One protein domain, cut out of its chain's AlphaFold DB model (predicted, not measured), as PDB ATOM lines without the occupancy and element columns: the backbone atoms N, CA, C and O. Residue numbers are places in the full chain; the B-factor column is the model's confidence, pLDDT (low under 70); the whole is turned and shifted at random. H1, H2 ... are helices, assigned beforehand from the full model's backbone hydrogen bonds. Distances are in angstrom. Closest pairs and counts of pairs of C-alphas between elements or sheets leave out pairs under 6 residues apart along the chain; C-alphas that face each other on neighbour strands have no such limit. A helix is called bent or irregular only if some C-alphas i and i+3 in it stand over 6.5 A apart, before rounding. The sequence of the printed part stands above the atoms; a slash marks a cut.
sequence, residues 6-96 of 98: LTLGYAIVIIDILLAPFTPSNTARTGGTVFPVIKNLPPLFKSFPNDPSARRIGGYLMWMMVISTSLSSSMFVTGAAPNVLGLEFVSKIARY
ATOM      1  N   LEU A   6     -57.508  37.966 -21.632       79.12
ATOM      2  CA  LEU A   6     -57.409  37.647 -23.061       79.12
ATOM      3  C   LEU A   6     -58.065  38.692 -23.972       79.12
ATOM      4  O   LEU A   6     -57.473  39.095 -24.966       79.12
ATOM      5  N   THR A   7     -59.266  39.172 -23.635       81.12
ATOM      6  CA  THR A   7     -59.973  40.172 -24.453       81.12
ATOM      7  C   THR A   7     -59.208  41.494 -24.503       81.12
ATOM      8  O   THR A   7     -59.187  42.150 -25.540       81.12
ATOM      9  N   LEU A   8     -58.533  41.857 -23.408       81.69
ATOM     10  CA  LEU A   8     -57.672  43.039 -23.355       81.69
ATOM     11  C   LEU A   8     -56.432  42.870 -24.242       81.69
ATOM     12  O   LEU A   8     -56.074  43.799 -24.960       81.69
ATOM     13  N   GLY A   9     -55.825  41.679 -24.253       83.69
ATOM     14  CA  GLY A   9     -54.726  41.355 -25.163       83.69
ATOM     15  C   GLY A   9     -55.128  41.460 -26.637       83.69
ATOM     16  O   GLY A   9     -54.432  42.106 -27.413       83.69
ATOM     17  N   TYR A  10     -56.281  40.899 -27.018       84.44
ATOM     18  CA  TYR A  10     -56.791  41.008 -28.391       84.44
ATOM     19  C   TYR A  10     -57.094  42.451 -28.801       84.44
ATOM     20  O   TYR A  10     -56.777  42.841 -29.920       84.44
ATOM     21  N   ALA A  11     -57.669  43.254 -27.902       84.56
ATOM     22  CA  ALA A  11     -57.947  44.659 -28.183       84.56
ATOM     23  C   ALA A  11     -56.662  45.442 -28.501       84.56
ATOM     24  O   ALA A  11     -56.646  46.212 -29.457       84.56
ATOM     25  N   ILE A  12     -55.580  45.201 -27.750       83.25
ATOM     26  CA  ILE A  12     -54.268  45.819 -28.002       83.25
ATOM     27  C   ILE A  12     -53.766  45.465 -29.404       83.25
ATOM     28  O   ILE A  12     -53.378  46.360 -30.149       83.25
ATOM     29  N   VAL A  13     -53.825  44.181 -29.773       84.50
ATOM     30  CA  VAL A  13     -53.341  43.706 -31.079       84.50
ATOM     31  C   VAL A  13     -54.134  44.318 -32.232       84.50
ATOM     32  O   VAL A  13     -53.556  44.802 -33.198       84.50
ATOM     33  N   ILE A  14     -55.462  44.347 -32.120       85.00
ATOM     34  CA  ILE A  14     -56.330  44.912 -33.160       85.00
ATOM     35  C   ILE A  14     -56.065  46.411 -33.340       85.00
ATOM     36  O   ILE A  14     -55.939  46.877 -34.470       85.00
ATOM     37  N   ILE A  15     -55.954  47.167 -32.243       83.69
ATOM     38  CA  ILE A  15     -55.688  48.613 -32.294       83.69
ATOM     39  C   ILE A  15     -54.337  48.892 -32.963       83.69
ATOM     40  O   ILE A  15     -54.238  49.767 -33.817       83.69
ATOM     41  N   ASP A  16     -53.301  48.137 -32.612       80.75
ATOM     42  CA  ASP A  16     -51.957  48.322 -33.156       80.75
ATOM     43  C   ASP A  16     -51.857  47.969 -34.652       80.75
ATOM     44  O   ASP A  16     -51.187  48.686 -35.401       80.75
ATOM     45  N   ILE A  17     -52.582  46.936 -35.102       82.12
ATOM     46  CA  ILE A  17     -52.716  46.576 -36.523       82.12
ATOM     47  C   ILE A  17     -53.430  47.687 -37.298       82.12
ATOM     48  O   ILE A  17     -52.991  48.053 -38.386       82.12
ATOM     49  N   LEU A  18     -54.503  48.259 -36.742       80.69
ATOM     50  CA  LEU A  18     -55.226  49.368 -37.374       80.69
ATOM     51  C   LEU A  18     -54.378  50.644 -37.464       80.69
ATOM     52  O   LEU A  18     -54.508  51.398 -38.425       80.69
ATOM     53  N   LEU A  19     -53.496  50.884 -36.490       76.06
ATOM     54  CA  LEU A  19     -52.591  52.040 -36.470       76.06
ATOM     55  C   LEU A  19     -51.332  51.849 -37.331       76.06
ATOM     56  O   LEU A  19     -50.717  52.836 -37.737       76.06
ATOM     57  N   ALA A  20     -50.952  50.602 -37.619       74.31
ATOM     58  CA  ALA A  20     -49.764  50.242 -38.390       74.31
ATOM     59  C   ALA A  20     -49.624  50.927 -39.758       74.31
ATOM     60  O   ALA A  20     -48.544  51.452 -40.029       74.31
ATOM     61  N   PRO A  21     -50.659  50.977 -40.618       68.38
ATOM     62  CA  PRO A  21     -50.529  51.610 -41.929       68.38
ATOM     63  C   PRO A  21     -50.356  53.135 -41.856       68.38
ATOM     64  O   PRO A  21     -49.796  53.716 -42.782       68.38
ATOM     65  N   PHE A  22     -50.800  53.784 -40.774       69.62
ATOM     66  CA  PHE A  22     -50.771  55.246 -40.633       69.62
ATOM     67  C   PHE A  22     -49.532  55.770 -39.899       69.62
ATOM     68  O   PHE A  22     -49.186  56.940 -40.044       69.62
ATOM     69  N   THR A  23     -48.864  54.930 -39.103       66.38
ATOM     70  CA  THR A  23     -47.729  55.346 -38.266       66.38
ATOM     71  C   THR A  23     -46.487  54.518 -38.597       66.38
ATOM     72  O   THR A  23     -46.355  53.405 -38.091       66.38
ATOM     73  N   PRO A  24     -45.527  55.054 -39.371       58.88
ATOM     74  CA  PRO A  24     -44.353  54.294 -39.809       58.88
ATOM     75  C   PRO A  24     -43.298  54.042 -38.711       58.88
ATOM     76  O   PRO A  24     -42.261  53.429 -38.960       58.88
ATOM     77  N   SER A  25     -43.528  54.530 -37.485       68.31
ATOM     78  CA  SER A  25     -42.593  54.413 -36.360       68.31
ATOM     79  C   SER A  25     -43.164  53.565 -35.226       68.31
ATOM     80  O   SER A  25     -44.113  53.961 -34.544       68.31
ATOM     81  N   ASN A  26     -42.503  52.434 -34.965       68.06
ATOM     82  CA  ASN A  26     -42.789  51.544 -33.839       68.06
ATOM     83  C   ASN A  26     -42.749  52.273 -32.494       68.06
ATOM     84  O   ASN A  26     -43.646  52.107 -31.676       68.06
ATOM     85  N   THR A  27     -41.769  53.147 -32.275       67.31
ATOM     86  CA  THR A  27     -41.653  53.882 -31.008       67.31
ATOM     87  C   THR A  27     -42.786  54.897 -30.830       67.31
ATOM     88  O   THR A  27     -43.300  55.042 -29.721       67.31
ATOM     89  N   ALA A  28     -43.227  55.561 -31.905       67.38
ATOM     90  CA  ALA A  28     -44.317  56.538 -31.841       67.38
ATOM     91  C   ALA A  28     -45.683  55.874 -31.598       67.38
ATOM     92  O   ALA A  28     -46.459  56.334 -30.761       67.38
ATOM     93  N   ARG A  29     -45.959  54.756 -32.274       71.25
ATOM     94  CA  ARG A  29     -47.202  53.994 -32.095       71.25
ATOM     95  C   ARG A  29     -47.285  53.396 -30.693       71.25
ATOM     96  O   ARG A  29     -48.233  53.643 -29.945       71.25
ATOM     97  N   THR A  30     -46.247  52.664 -30.321       68.12
ATOM     98  CA  THR A  30     -46.207  51.861 -29.105       68.12
ATOM     99  C   THR A  30     -46.039  52.752 -27.872       68.12
ATOM    100  O   THR A  30     -46.827  52.653 -26.934       68.12
ATOM    101  N   GLY A  31     -45.095  53.699 -27.888       69.75
ATOM    102  CA  GLY A  31     -44.848  54.624 -26.776       69.75
ATOM    103  C   GLY A  31     -45.827  55.799 -26.684       69.75
ATOM    104  O   GLY A  31     -46.130  56.247 -25.580       69.75
ATOM    105  N   GLY A  32     -46.339  56.292 -27.815       71.88
ATOM    106  CA  GLY A  32     -47.212  57.470 -27.851       71.88
ATOM    107  C   GLY A  32     -48.700  57.152 -27.709       71.88
ATOM    108  O   GLY A  32     -49.405  57.859 -26.996       71.88
ATOM    109  N   THR A  33     -49.185  56.084 -28.351       70.69
ATOM    110  CA  THR A  33     -50.632  55.799 -28.431       70.69
ATOM    111  C   THR A  33     -51.044  54.623 -27.552       70.69
ATOM    112  O   THR A  33     -52.006  54.715 -26.792       70.69
ATOM    113  N   VAL A  34     -50.303  53.513 -27.609       76.31
ATOM    114  CA  VAL A  34     -50.693  52.265 -26.932       76.31
ATOM    115  C   VAL A  34     -50.284  52.265 -25.450       76.31
ATOM    116  O   VAL A  34     -51.067  51.868 -24.585       76.31
ATOM    117  N   PHE A  35     -49.096  52.779 -25.121       81.38
ATOM    118  CA  PHE A  35     -48.587  52.847 -23.748       81.38
ATOM    119  C   PHE A  35     -49.480  53.605 -22.747       81.38
ATOM    120  O   PHE A  35     -49.711  53.056 -21.669       81.38
ATOM    121  N   PRO A  36     -50.021  54.812 -23.021       78.25
ATOM    122  CA  PRO A  36     -50.894  55.490 -22.057       78.25
ATOM    123  C   PRO A  36     -52.184  54.705 -21.782       78.25
ATOM    124  O   PRO A  36     -52.663  54.698 -20.649       78.25
ATOM    125  N   VAL A  37     -52.720  53.988 -22.773       80.19
ATOM    126  CA  VAL A  37     -53.893  53.117 -22.586       80.19
ATOM    127  C   VAL A  37     -53.534  51.927 -21.695       80.19
ATOM    128  O   VAL A  37     -54.240  51.630 -20.731       80.19
ATOM    129  N   ILE A  38     -52.400  51.279 -21.969       81.00
ATOM    130  CA  ILE A  38     -51.952  50.108 -21.211       81.00
ATOM    131  C   ILE A  38     -51.512  50.481 -19.801       81.00
ATOM    132  O   ILE A  38     -51.835  49.748 -18.883       81.00
ATOM    133  N   LYS A  39     -50.842  51.610 -19.571       81.50
ATOM    134  CA  LYS A  39     -50.377  52.022 -18.236       81.50
ATOM    135  C   LYS A  39     -51.527  52.243 -17.244       81.50
ATOM    136  O   LYS A  39     -51.365  51.975 -16.056       81.50
ATOM    137  N   ASN A  40     -52.682  52.710 -17.718       81.44
ATOM    138  CA  ASN A  40     -53.846  52.994 -16.872       81.44
ATOM    139  C   ASN A  40     -54.677  51.745 -16.521       81.44
ATOM    140  O   ASN A  40     -55.516  51.792 -15.624       81.44
ATOM    141  N   LEU A  41     -54.445  50.619 -17.199       80.56
ATOM    142  CA  LEU A  41     -55.270  49.419 -17.084       80.56
ATOM    143  C   LEU A  41     -54.873  48.489 -15.903       80.56
ATOM    144  O   LEU A  41     -55.767  48.069 -15.172       80.56
ATOM    145  N   PRO A  42     -53.582  48.188 -15.631       78.38
ATOM    146  CA  PRO A  42     -53.134  47.328 -14.529       78.38
ATOM    147  C   PRO A  42     -53.557  47.775 -13.121       78.38
ATOM    148  O   PRO A  42     -53.967  46.901 -12.345       78.38
ATOM    149  N   PRO A  43     -53.549  49.083 -12.772       80.19
ATOM    150  CA  PRO A  43     -53.993  49.538 -11.453       80.19
ATOM    151  C   PRO A  43     -55.449  49.162 -11.138       80.19
ATOM    152  O   PRO A  43     -55.759  48.823  -9.997       80.19
ATOM    153  N   LEU A  44     -56.325  49.110 -12.152       81.19
ATOM    154  CA  LEU A  44     -57.731  48.697 -12.003       81.19
ATOM    155  C   LEU A  44     -57.885  47.225 -11.578       81.19
ATOM    156  O   LEU A  44     -58.915  46.838 -11.032       81.19
ATOM    157  N   PHE A  45     -56.851  46.407 -11.788       78.19
ATOM    158  CA  PHE A  45     -56.800  44.992 -11.413       78.19
ATOM    159  C   PHE A  45     -55.829  44.720 -10.254       78.19
ATOM    160  O   PHE A  45     -55.423  43.574 -10.051       78.19
ATOM    161  N   LYS A  46     -55.444  45.757  -9.491       81.56
ATOM    162  CA  LYS A  46     -54.469  45.662  -8.389       81.56
ATOM    163  C   LYS A  46     -53.113  45.089  -8.842       81.56
ATOM    164  O   LYS A  46     -52.506  44.289  -8.133       81.56
ATOM    165  N   SER A  47     -52.672  45.441 -10.052       81.44
ATOM    166  CA  SER A  47     -51.353  45.098 -10.591       81.44
ATOM    167  C   SER A  47     -50.545  46.381 -10.731       81.44
ATOM    168  O   SER A  47     -50.892  47.251 -11.529       81.44
ATOM    169  N   PHE A  48     -49.498  46.509  -9.919       84.12
ATOM    170  CA  PHE A  48     -48.693  47.725  -9.835       84.12
ATOM    171  C   PHE A  48     -47.286  47.499 -10.397       84.12
ATOM    172  O   PHE A  48     -46.748  46.396 -10.285       84.12
ATOM    173  N   PRO A  49     -46.675  48.524 -11.018       77.88
ATOM    174  CA  PRO A  49     -45.273  48.461 -11.416       77.88
ATOM    175  C   PRO A  49     -44.371  48.358 -10.177       77.88
ATOM    176  O   PRO A  49     -44.664  48.962  -9.151       77.88
ATOM    177  N   ASN A  50     -43.264  47.617 -10.291       81.06
ATOM    178  CA  ASN A  50     -42.279  47.382  -9.218       81.06
ATOM    179  C   ASN A  50     -42.807  46.641  -7.972       81.06
ATOM    180  O   ASN A  50     -42.153  46.633  -6.935       81.06
ATOM    181  N   ASP A  51     -43.956  45.978  -8.085       83.94
ATOM    182  CA  ASP A  51     -44.551  45.136  -7.045       83.94
ATOM    183  C   ASP A  51     -44.565  43.660  -7.506       83.94
ATOM    184  O   ASP A  51     -44.588  43.406  -8.715       83.94
ATOM    185  N   PRO A  52     -44.598  42.648  -6.616       81.56
ATOM    186  CA  PRO A  52     -44.776  41.248  -7.022       81.56
ATOM    187  C   PRO A  52     -46.018  41.008  -7.905       81.56
ATOM    188  O   PRO A  52     -46.045  40.090  -8.729       81.56
ATOM    189  N   SER A  53     -47.042  41.861  -7.791       80.62
ATOM    190  CA  SER A  53     -48.231  41.873  -8.648       80.62
ATOM    191  C   SER A  53     -47.973  42.344 -10.088       80.62
ATOM    192  O   SER A  53     -48.854  42.164 -10.937       80.62
ATOM    193  N   ALA A  54     -46.791  42.882 -10.412       77.75
ATOM    194  CA  ALA A  54     -46.425  43.355 -11.748       77.75
ATOM    195  C   ALA A  54     -46.475  42.238 -12.801       77.75
ATOM    196  O   ALA A  54     -46.905  42.480 -13.924       77.75
ATOM    197  N   ARG A  55     -46.117  40.991 -12.450       77.56
ATOM    198  CA  ARG A  55     -46.165  39.829 -13.371       77.56
ATOM    199  C   ARG A  55     -47.575  39.321 -13.681       77.56
ATOM    200  O   ARG A  55     -47.710  38.399 -14.478       77.56
ATOM    201  N   ARG A  56     -48.612  39.887 -13.054       81.31
ATOM    202  CA  ARG A  56     -50.012  39.539 -13.331       81.31
ATOM    203  C   ARG A  56     -50.450  40.187 -14.651       81.31
ATOM    204  O   ARG A  56     -49.800  40.039 -15.681       81.31
ATOM    205  N   ILE A  57     -51.559  40.921 -14.641       84.31
ATOM    206  CA  ILE A  57     -52.086  41.535 -15.857       84.31
ATOM    207  C   ILE A  57     -51.148  42.616 -16.419       84.31
ATOM    208  O   ILE A  57     -51.060  42.739 -17.633       84.31
ATOM    209  N   GLY A  58     -50.404  43.344 -15.574       83.12
ATOM    210  CA  GLY A  58     -49.459  44.371 -16.021       83.12
ATOM    211  C   GLY A  58     -48.401  43.823 -16.975       83.12
ATOM    212  O   GLY A  58     -48.304  44.270 -18.113       83.12
ATOM    213  N   GLY A  59     -47.667  42.798 -16.547       84.06
ATOM    214  CA  GLY A  59     -46.643  42.146 -17.357       84.06
ATOM    215  C   GLY A  59     -47.210  41.514 -18.625       84.06
ATOM    216  O   GLY A  59     -46.610  41.653 -19.686       84.06
ATOM    217  N   TYR A  60     -48.387  40.884 -18.544       86.50
ATOM    218  CA  TYR A  60     -49.062  40.328 -19.720       86.50
ATOM    219  C   TYR A  60     -49.378  41.403 -20.771       86.50
ATOM    220  O   TYR A  60     -49.030  41.234 -21.935       86.50
ATOM    221  N   LEU A  61     -49.993  42.523 -20.378       86.31
ATOM    222  CA  LEU A  61     -50.373  43.582 -21.321       86.31
ATOM    223  C   LEU A  61     -49.150  44.268 -21.941       86.31
ATOM    224  O   LEU A  61     -49.155  44.568 -23.133       86.31
ATOM    225  N   MET A  62     -48.085  44.459 -21.157       86.25
ATOM    226  CA  MET A  62     -46.813  44.985 -21.664       86.25
ATOM    227  C   MET A  62     -46.185  44.037 -22.694       86.25
ATOM    228  O   MET A  62     -45.705  44.487 -23.729       86.25
ATOM    229  N   TRP A  63     -46.249  42.721 -22.469       86.31
ATOM    230  CA  TRP A  63     -45.799  41.736 -23.457       86.31
ATOM    231  C   TRP A  63     -46.659  41.721 -24.721       86.31
ATOM    232  O   TRP A  63     -46.118  41.664 -25.824       86.31
ATOM    233  N   MET A  64     -47.983  41.825 -24.582       87.62
ATOM    234  CA  MET A  64     -48.893  41.910 -25.729       87.62
ATOM    235  C   MET A  64     -48.590  43.127 -26.607       87.62
ATOM    236  O   MET A  64     -48.612  43.013 -27.827       87.62
ATOM    237  N   MET A  65     -48.240  44.267 -26.006       84.69
ATOM    238  CA  MET A  65     -47.821  45.475 -26.722       84.69
ATOM    239  C   MET A  65     -46.555  45.251 -27.563       84.69
ATOM    240  O   MET A  65     -46.504  45.658 -28.724       84.69
ATOM    241  N   VAL A  66     -45.552  44.559 -27.010       84.62
ATOM    242  CA  VAL A  66     -44.307  44.223 -27.725       84.62
ATOM    243  C   VAL A  66     -44.583  43.270 -28.888       84.62
ATOM    244  O   VAL A  66     -44.194  43.553 -30.018       84.62
ATOM    245  N   ILE A  67     -45.294  42.168 -28.628       87.25
ATOM    246  CA  ILE A  67     -45.607  41.155 -29.647       87.25
ATOM    247  C   ILE A  67     -46.453  41.759 -30.768       87.25
ATOM    248  O   ILE A  67     -46.189  41.501 -31.939       87.25
ATOM    249  N   SER A  68     -47.433  42.590 -30.416       85.31
ATOM    250  CA  SER A  68     -48.269  43.276 -31.394       85.31
ATOM    251  C   SER A  68     -47.448  44.145 -32.337       85.31
ATOM    252  O   SER A  68     -47.583  44.031 -33.551       85.31
ATOM    253  N   THR A  69     -46.541  44.952 -31.780       82.56
ATOM    254  CA  THR A  69     -45.687  45.847 -32.568       82.56
ATOM    255  C   THR A  69     -44.842  45.047 -33.562       82.56
ATOM    256  O   THR A  69     -44.715  45.438 -34.724       82.56
ATOM    257  N   SER A  70     -44.300  43.904 -33.131       82.00
ATOM    258  CA  SER A  70     -43.561  42.987 -34.003       82.00
ATOM    259  C   SER A  70     -44.447  42.407 -35.105       82.00
ATOM    260  O   SER A  70     -44.054  42.419 -36.267       82.00
ATOM    261  N   LEU A  71     -45.659  41.959 -34.765       84.75
ATOM    262  CA  LEU A  71     -46.603  41.387 -35.725       84.75
ATOM    263  C   LEU A  71     -47.002  42.413 -36.794       84.75
ATOM    264  O   LEU A  71     -46.860  42.163 -37.987       84.75
ATOM    265  N   SER A  72     -47.414  43.605 -36.366       81.75
ATOM    266  CA  SER A  72     -47.773  44.705 -37.254       81.75
ATOM    267  C   SER A  72     -46.591  45.171 -38.112       81.75
ATOM    268  O   SER A  72     -46.780  45.541 -39.268       81.75
ATOM    269  N   SER A  73     -45.363  45.128 -37.581       78.50
ATOM    270  CA  SER A  73     -44.146  45.412 -38.357       78.50
ATOM    271  C   SER A  73     -43.916  44.382 -39.460       78.50
ATOM    272  O   SER A  73     -43.465  44.744 -40.536       78.50
ATOM    273  N   SER A  74     -44.226  43.107 -39.226       81.50
ATOM    274  CA  SER A  74     -44.116  42.069 -40.257       81.50
ATOM    275  C   SER A  74     -45.240  42.134 -41.296       81.50
ATOM    276  O   SER A  74     -45.029  41.729 -42.434       81.50
ATOM    277  N   MET A  75     -46.423  42.641 -40.932       81.81
ATOM    278  CA  MET A  75     -47.576  42.728 -41.839       81.81
ATOM    279  C   MET A  75     -47.494  43.892 -42.834       81.81
ATOM    280  O   MET A  75     -48.041  43.787 -43.930       81.81
ATOM    281  N   PHE A  76     -46.831  44.996 -42.475       79.00
ATOM    282  CA  PHE A  76     -46.780  46.204 -43.301       79.00
ATOM    283  C   PHE A  76     -45.340  46.599 -43.632       79.00
ATOM    284  O   PHE A  76     -44.498  46.753 -42.748       79.00
ATOM    285  N   VAL A  77     -45.069  46.868 -44.913       71.06
ATOM    286  CA  VAL A  77     -43.767  47.394 -45.371       71.06
ATOM    287  C   VAL A  77     -43.442  48.730 -44.691       71.06
ATOM    288  O   VAL A  77     -42.292  48.991 -44.360       71.06
ATOM    289  N   THR A  78     -44.455  49.547 -44.403       67.38
ATOM    290  CA  THR A  78     -44.323  50.810 -43.662       67.38
ATOM    291  C   THR A  78     -44.212  50.622 -42.150       67.38
ATOM    292  O   THR A  78     -43.910  51.579 -41.449       67.38
ATOM    293  N   GLY A  79     -44.441  49.413 -41.632       64.00
ATOM    294  CA  GLY A  79     -44.524  49.147 -40.198       64.00
ATOM    295  C   GLY A  79     -43.187  49.245 -39.461       64.00
ATOM    296  O   GLY A  79     -43.187  49.383 -38.242       64.00
ATOM    297  N   ALA A  80     -42.053  49.196 -40.166       68.19
ATOM    298  CA  ALA A  80     -40.741  49.392 -39.563       68.19
ATOM    299  C   ALA A  80     -39.741  50.003 -40.555       68.19
ATOM    300  O   ALA A  80     -39.710  49.642 -41.730       68.19
ATOM    301  N   ALA A  81     -38.858  50.876 -40.061       74.19
ATOM    302  CA  ALA A  81     -37.805  51.494 -40.870       74.19
ATOM    303  C   ALA A  81     -36.908  50.482 -41.628       74.19
ATOM    304  O   ALA A  81     -36.632  50.725 -42.803       74.19
ATOM    305  N   PRO A  82     -36.497  49.330 -41.047       71.69
ATOM    306  CA  PRO A  82     -35.728  48.319 -41.776       71.69
ATOM    307  C   PRO A  82     -36.453  47.752 -43.001       71.69
ATOM    308  O   PRO A  82     -35.806  47.443 -43.996       71.69
ATOM    309  N   ASN A  83     -37.785  47.647 -42.959       78.62
ATOM    310  CA  ASN A  83     -38.566  47.112 -44.074       78.62
ATOM    311  C   ASN A  83     -38.538  48.068 -45.274       78.62
ATOM    312  O   ASN A  83     -38.344  47.633 -46.406       78.62
ATOM    313  N   VAL A  84     -38.677  49.374 -45.018       78.00
ATOM    314  CA  VAL A  84     -38.581  50.416 -46.053       78.00
ATOM    315  C   VAL A  84     -37.167  50.472 -46.633       78.00
ATOM    316  O   VAL A  84     -37.006  50.524 -47.848       78.00
ATOM    317  N   LEU A  85     -36.138  50.376 -45.786       80.56
ATOM    318  CA  LEU A  85     -34.745  50.307 -46.237       80.56
ATOM    319  C   LEU A  85     -34.480  49.074 -47.111       80.56
ATOM    320  O   LEU A  85     -33.814  49.185 -48.135       80.56
ATOM    321  N   GLY A  86     -35.021  47.908 -46.745       81.69
ATOM    322  CA  GLY A  86     -34.934  46.699 -47.564       81.69
ATOM    323  C   GLY A  86     -35.569  46.881 -48.944       81.69
ATOM    324  O   GLY A  86     -34.978  46.479 -49.947       81.69
ATOM    325  N   LEU A  87     -36.727  47.545 -49.009       82.44
ATOM    326  CA  LEU A  87     -37.389  47.871 -50.272       82.44
ATOM    327  C   LEU A  87     -36.527  48.799 -51.144       82.44
ATOM    328  O   LEU A  87     -36.408  48.567 -52.344       82.44
ATOM    329  N   GLU A  88     -35.891  49.809 -50.544       82.44
ATOM    330  CA  GLU A  88     -34.967  50.719 -51.237       82.44
ATOM    331  C   GLU A  88     -33.701  50.010 -51.736       82.44
ATOM    332  O   GLU A  88     -33.218  50.281 -52.834       82.44
ATOM    333  N   PHE A  89     -33.161  49.051 -50.980       85.94
ATOM    334  CA  PHE A  89     -32.029  48.252 -51.455       85.94
ATOM    335  C   PHE A  89     -32.409  47.387 -52.657       85.94
ATOM    336  O   PHE A  89     -31.678  47.369 -53.648       85.94
ATOM    337  N   VAL A  90     -33.560  46.709 -52.602       87.06
ATOM    338  CA  VAL A  90     -34.060  45.914 -53.731       87.06
ATOM    339  C   VAL A  90     -34.346  46.807 -54.935       87.06
ATOM    340  O   VAL A  90     -33.952  46.453 -56.041       87.06
ATOM    341  N   SER A  91     -34.966  47.976 -54.742       83.12
ATOM    342  CA  SER A  91     -35.243  48.921 -55.830       83.12
ATOM    343  C   SER A  91     -33.950  49.393 -56.501       83.12
ATOM    344  O   SER A  91     -33.884  49.451 -57.727       83.12
ATOM    345  N   LYS A  92     -32.900  49.664 -55.718       84.12
ATOM    346  CA  LYS A  92     -31.600  50.128 -56.212       84.12
ATOM    347  C   LYS A  92     -30.820  49.039 -56.950       84.12
ATOM    348  O   LYS A  92     -30.184  49.345 -57.952       84.12
ATOM    349  N   ILE A  93     -30.886  47.791 -56.484       85.94
ATOM    350  CA  ILE A  93     -30.256  46.638 -57.147       85.94
ATOM    351  C   ILE A  93     -31.020  46.266 -58.424       85.94
ATOM    352  O   ILE A  93     -30.409  46.066 -59.467       85.94
ATOM    353  N   ALA A  94     -32.353  46.215 -58.369       82.12
ATOM    354  CA  ALA A  94     -33.192  45.868 -59.516       82.12
ATOM    355  C   ALA A  94     -33.204  46.950 -60.609       82.12
ATOM    356  O   ALA A  94     -33.492  46.646 -61.762       82.12
ATOM    357  N   ARG A  95     -32.903  48.208 -60.262       66.56
ATOM    358  CA  ARG A  95     -32.712  49.313 -61.215       66.56
ATOM    359  C   ARG A  95     -31.268  49.461 -61.700       66.56
ATOM    360  O   ARG A  95     -30.968  50.503 -62.276       66.56
ATOM    361  N   TYR A  96     -30.382  48.487 -61.473       48.91
ATOM    362  CA  TYR A  96     -29.077  48.498 -62.134       48.91
ATOM    363  C   TYR A  96     -29.307  48.464 -63.656       48.91
ATOM    364  O   TYR A  96     -29.890  47.494 -64.142       48.91
TER     365      TYR A  96
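This is residues 6 to 96 of the 98 residues of the protein "Citrate carrier" of Escherichia coli (UniProt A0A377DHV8). Three helices, H5, H1 and H2, pack into an up-and-down bundle, with the short helices H3 and H4 and the loop between them at the end where H5 begins. From the other end H6 leads away from the bundle as an arm, and its residues 88 to 94, with residues 95 and 96, stick out free. The printed part has 91 residues with six named helices, H1 to H6 in chain order, and no named strand, an all-helix domain. It is loose, with a radius of gyration of the C-alphas of 16.3 A, and a rod in outline, spanning 59 by 22 by 20 A, the arm adding to its length.

The longest helix, H5, takes residues 57 to 75 and measures 26.4 A from first to last C-alpha, beginning at C-alpha 57 at (-52.086, 41.535, -15.857). H1 is residues 6 to 19, 20.3 A long, from C-alpha 6 at (-57.409, 37.647, -23.061). H2 is residues 26 to 40, 20.3 A; it is neither bent nor irregular, but only just, with C-alphas 33 and 36 6.4 A apart. H3 is residues 42 to 45, 5.3 A. H4 is residues 52 to 55 and only just irregular, its C-alphas 52 and 55 being 6.7 A apart. H6 is residues 81 to 94, 20.0 A, ending at C-alpha 94 at (-33.192, 45.868, -59.516).

H5 is the hub, touching three helices. H1 touches it, closest at the C-alphas of Val 13 and Ser 68, 5.1 A apart, the same way at a tilt of 35.2 degrees, only just steep. H2 touches H5, closest at the C-alphas of Asn 26 and Thr 69, 6.5 A apart, opposite ways at a shallow tilt of 25 degrees. H1 and H2 form a helical hairpin at a shallow tilt of 33 degrees, only just short of steep; H2 touches H1 with residues 29 to 34 alone, and the closest C-alphas, of Leu 19 and Arg 29, are 7.2 A apart. H3 only just touches H5, with 3 pairs of C-alphas within 8 A, the closest those of Pro 42 and Gly 58 at 4.9 A. H4 touches no helix but is near H3. H6 is apart from H5, only just, at 8.2 A. Every O i to N i+4 pair is within hydrogen-bond range in H1, H5 and H6, and 6 of 11 are in H2; H3 and H4 are too short for such a pair.

The two C-alphas farthest apart, of Lys 46 and Tyr 96, are 59.5 A apart. Without residues 88 to 96 the body spans 45 by 22 by 17 A. The printed part has no cut, and no link is long. The mean pLDDT of the printed part is 78.7, and residues 21 to 28, 30 to 31, 78 to 80 and 95 to 96 are under 70.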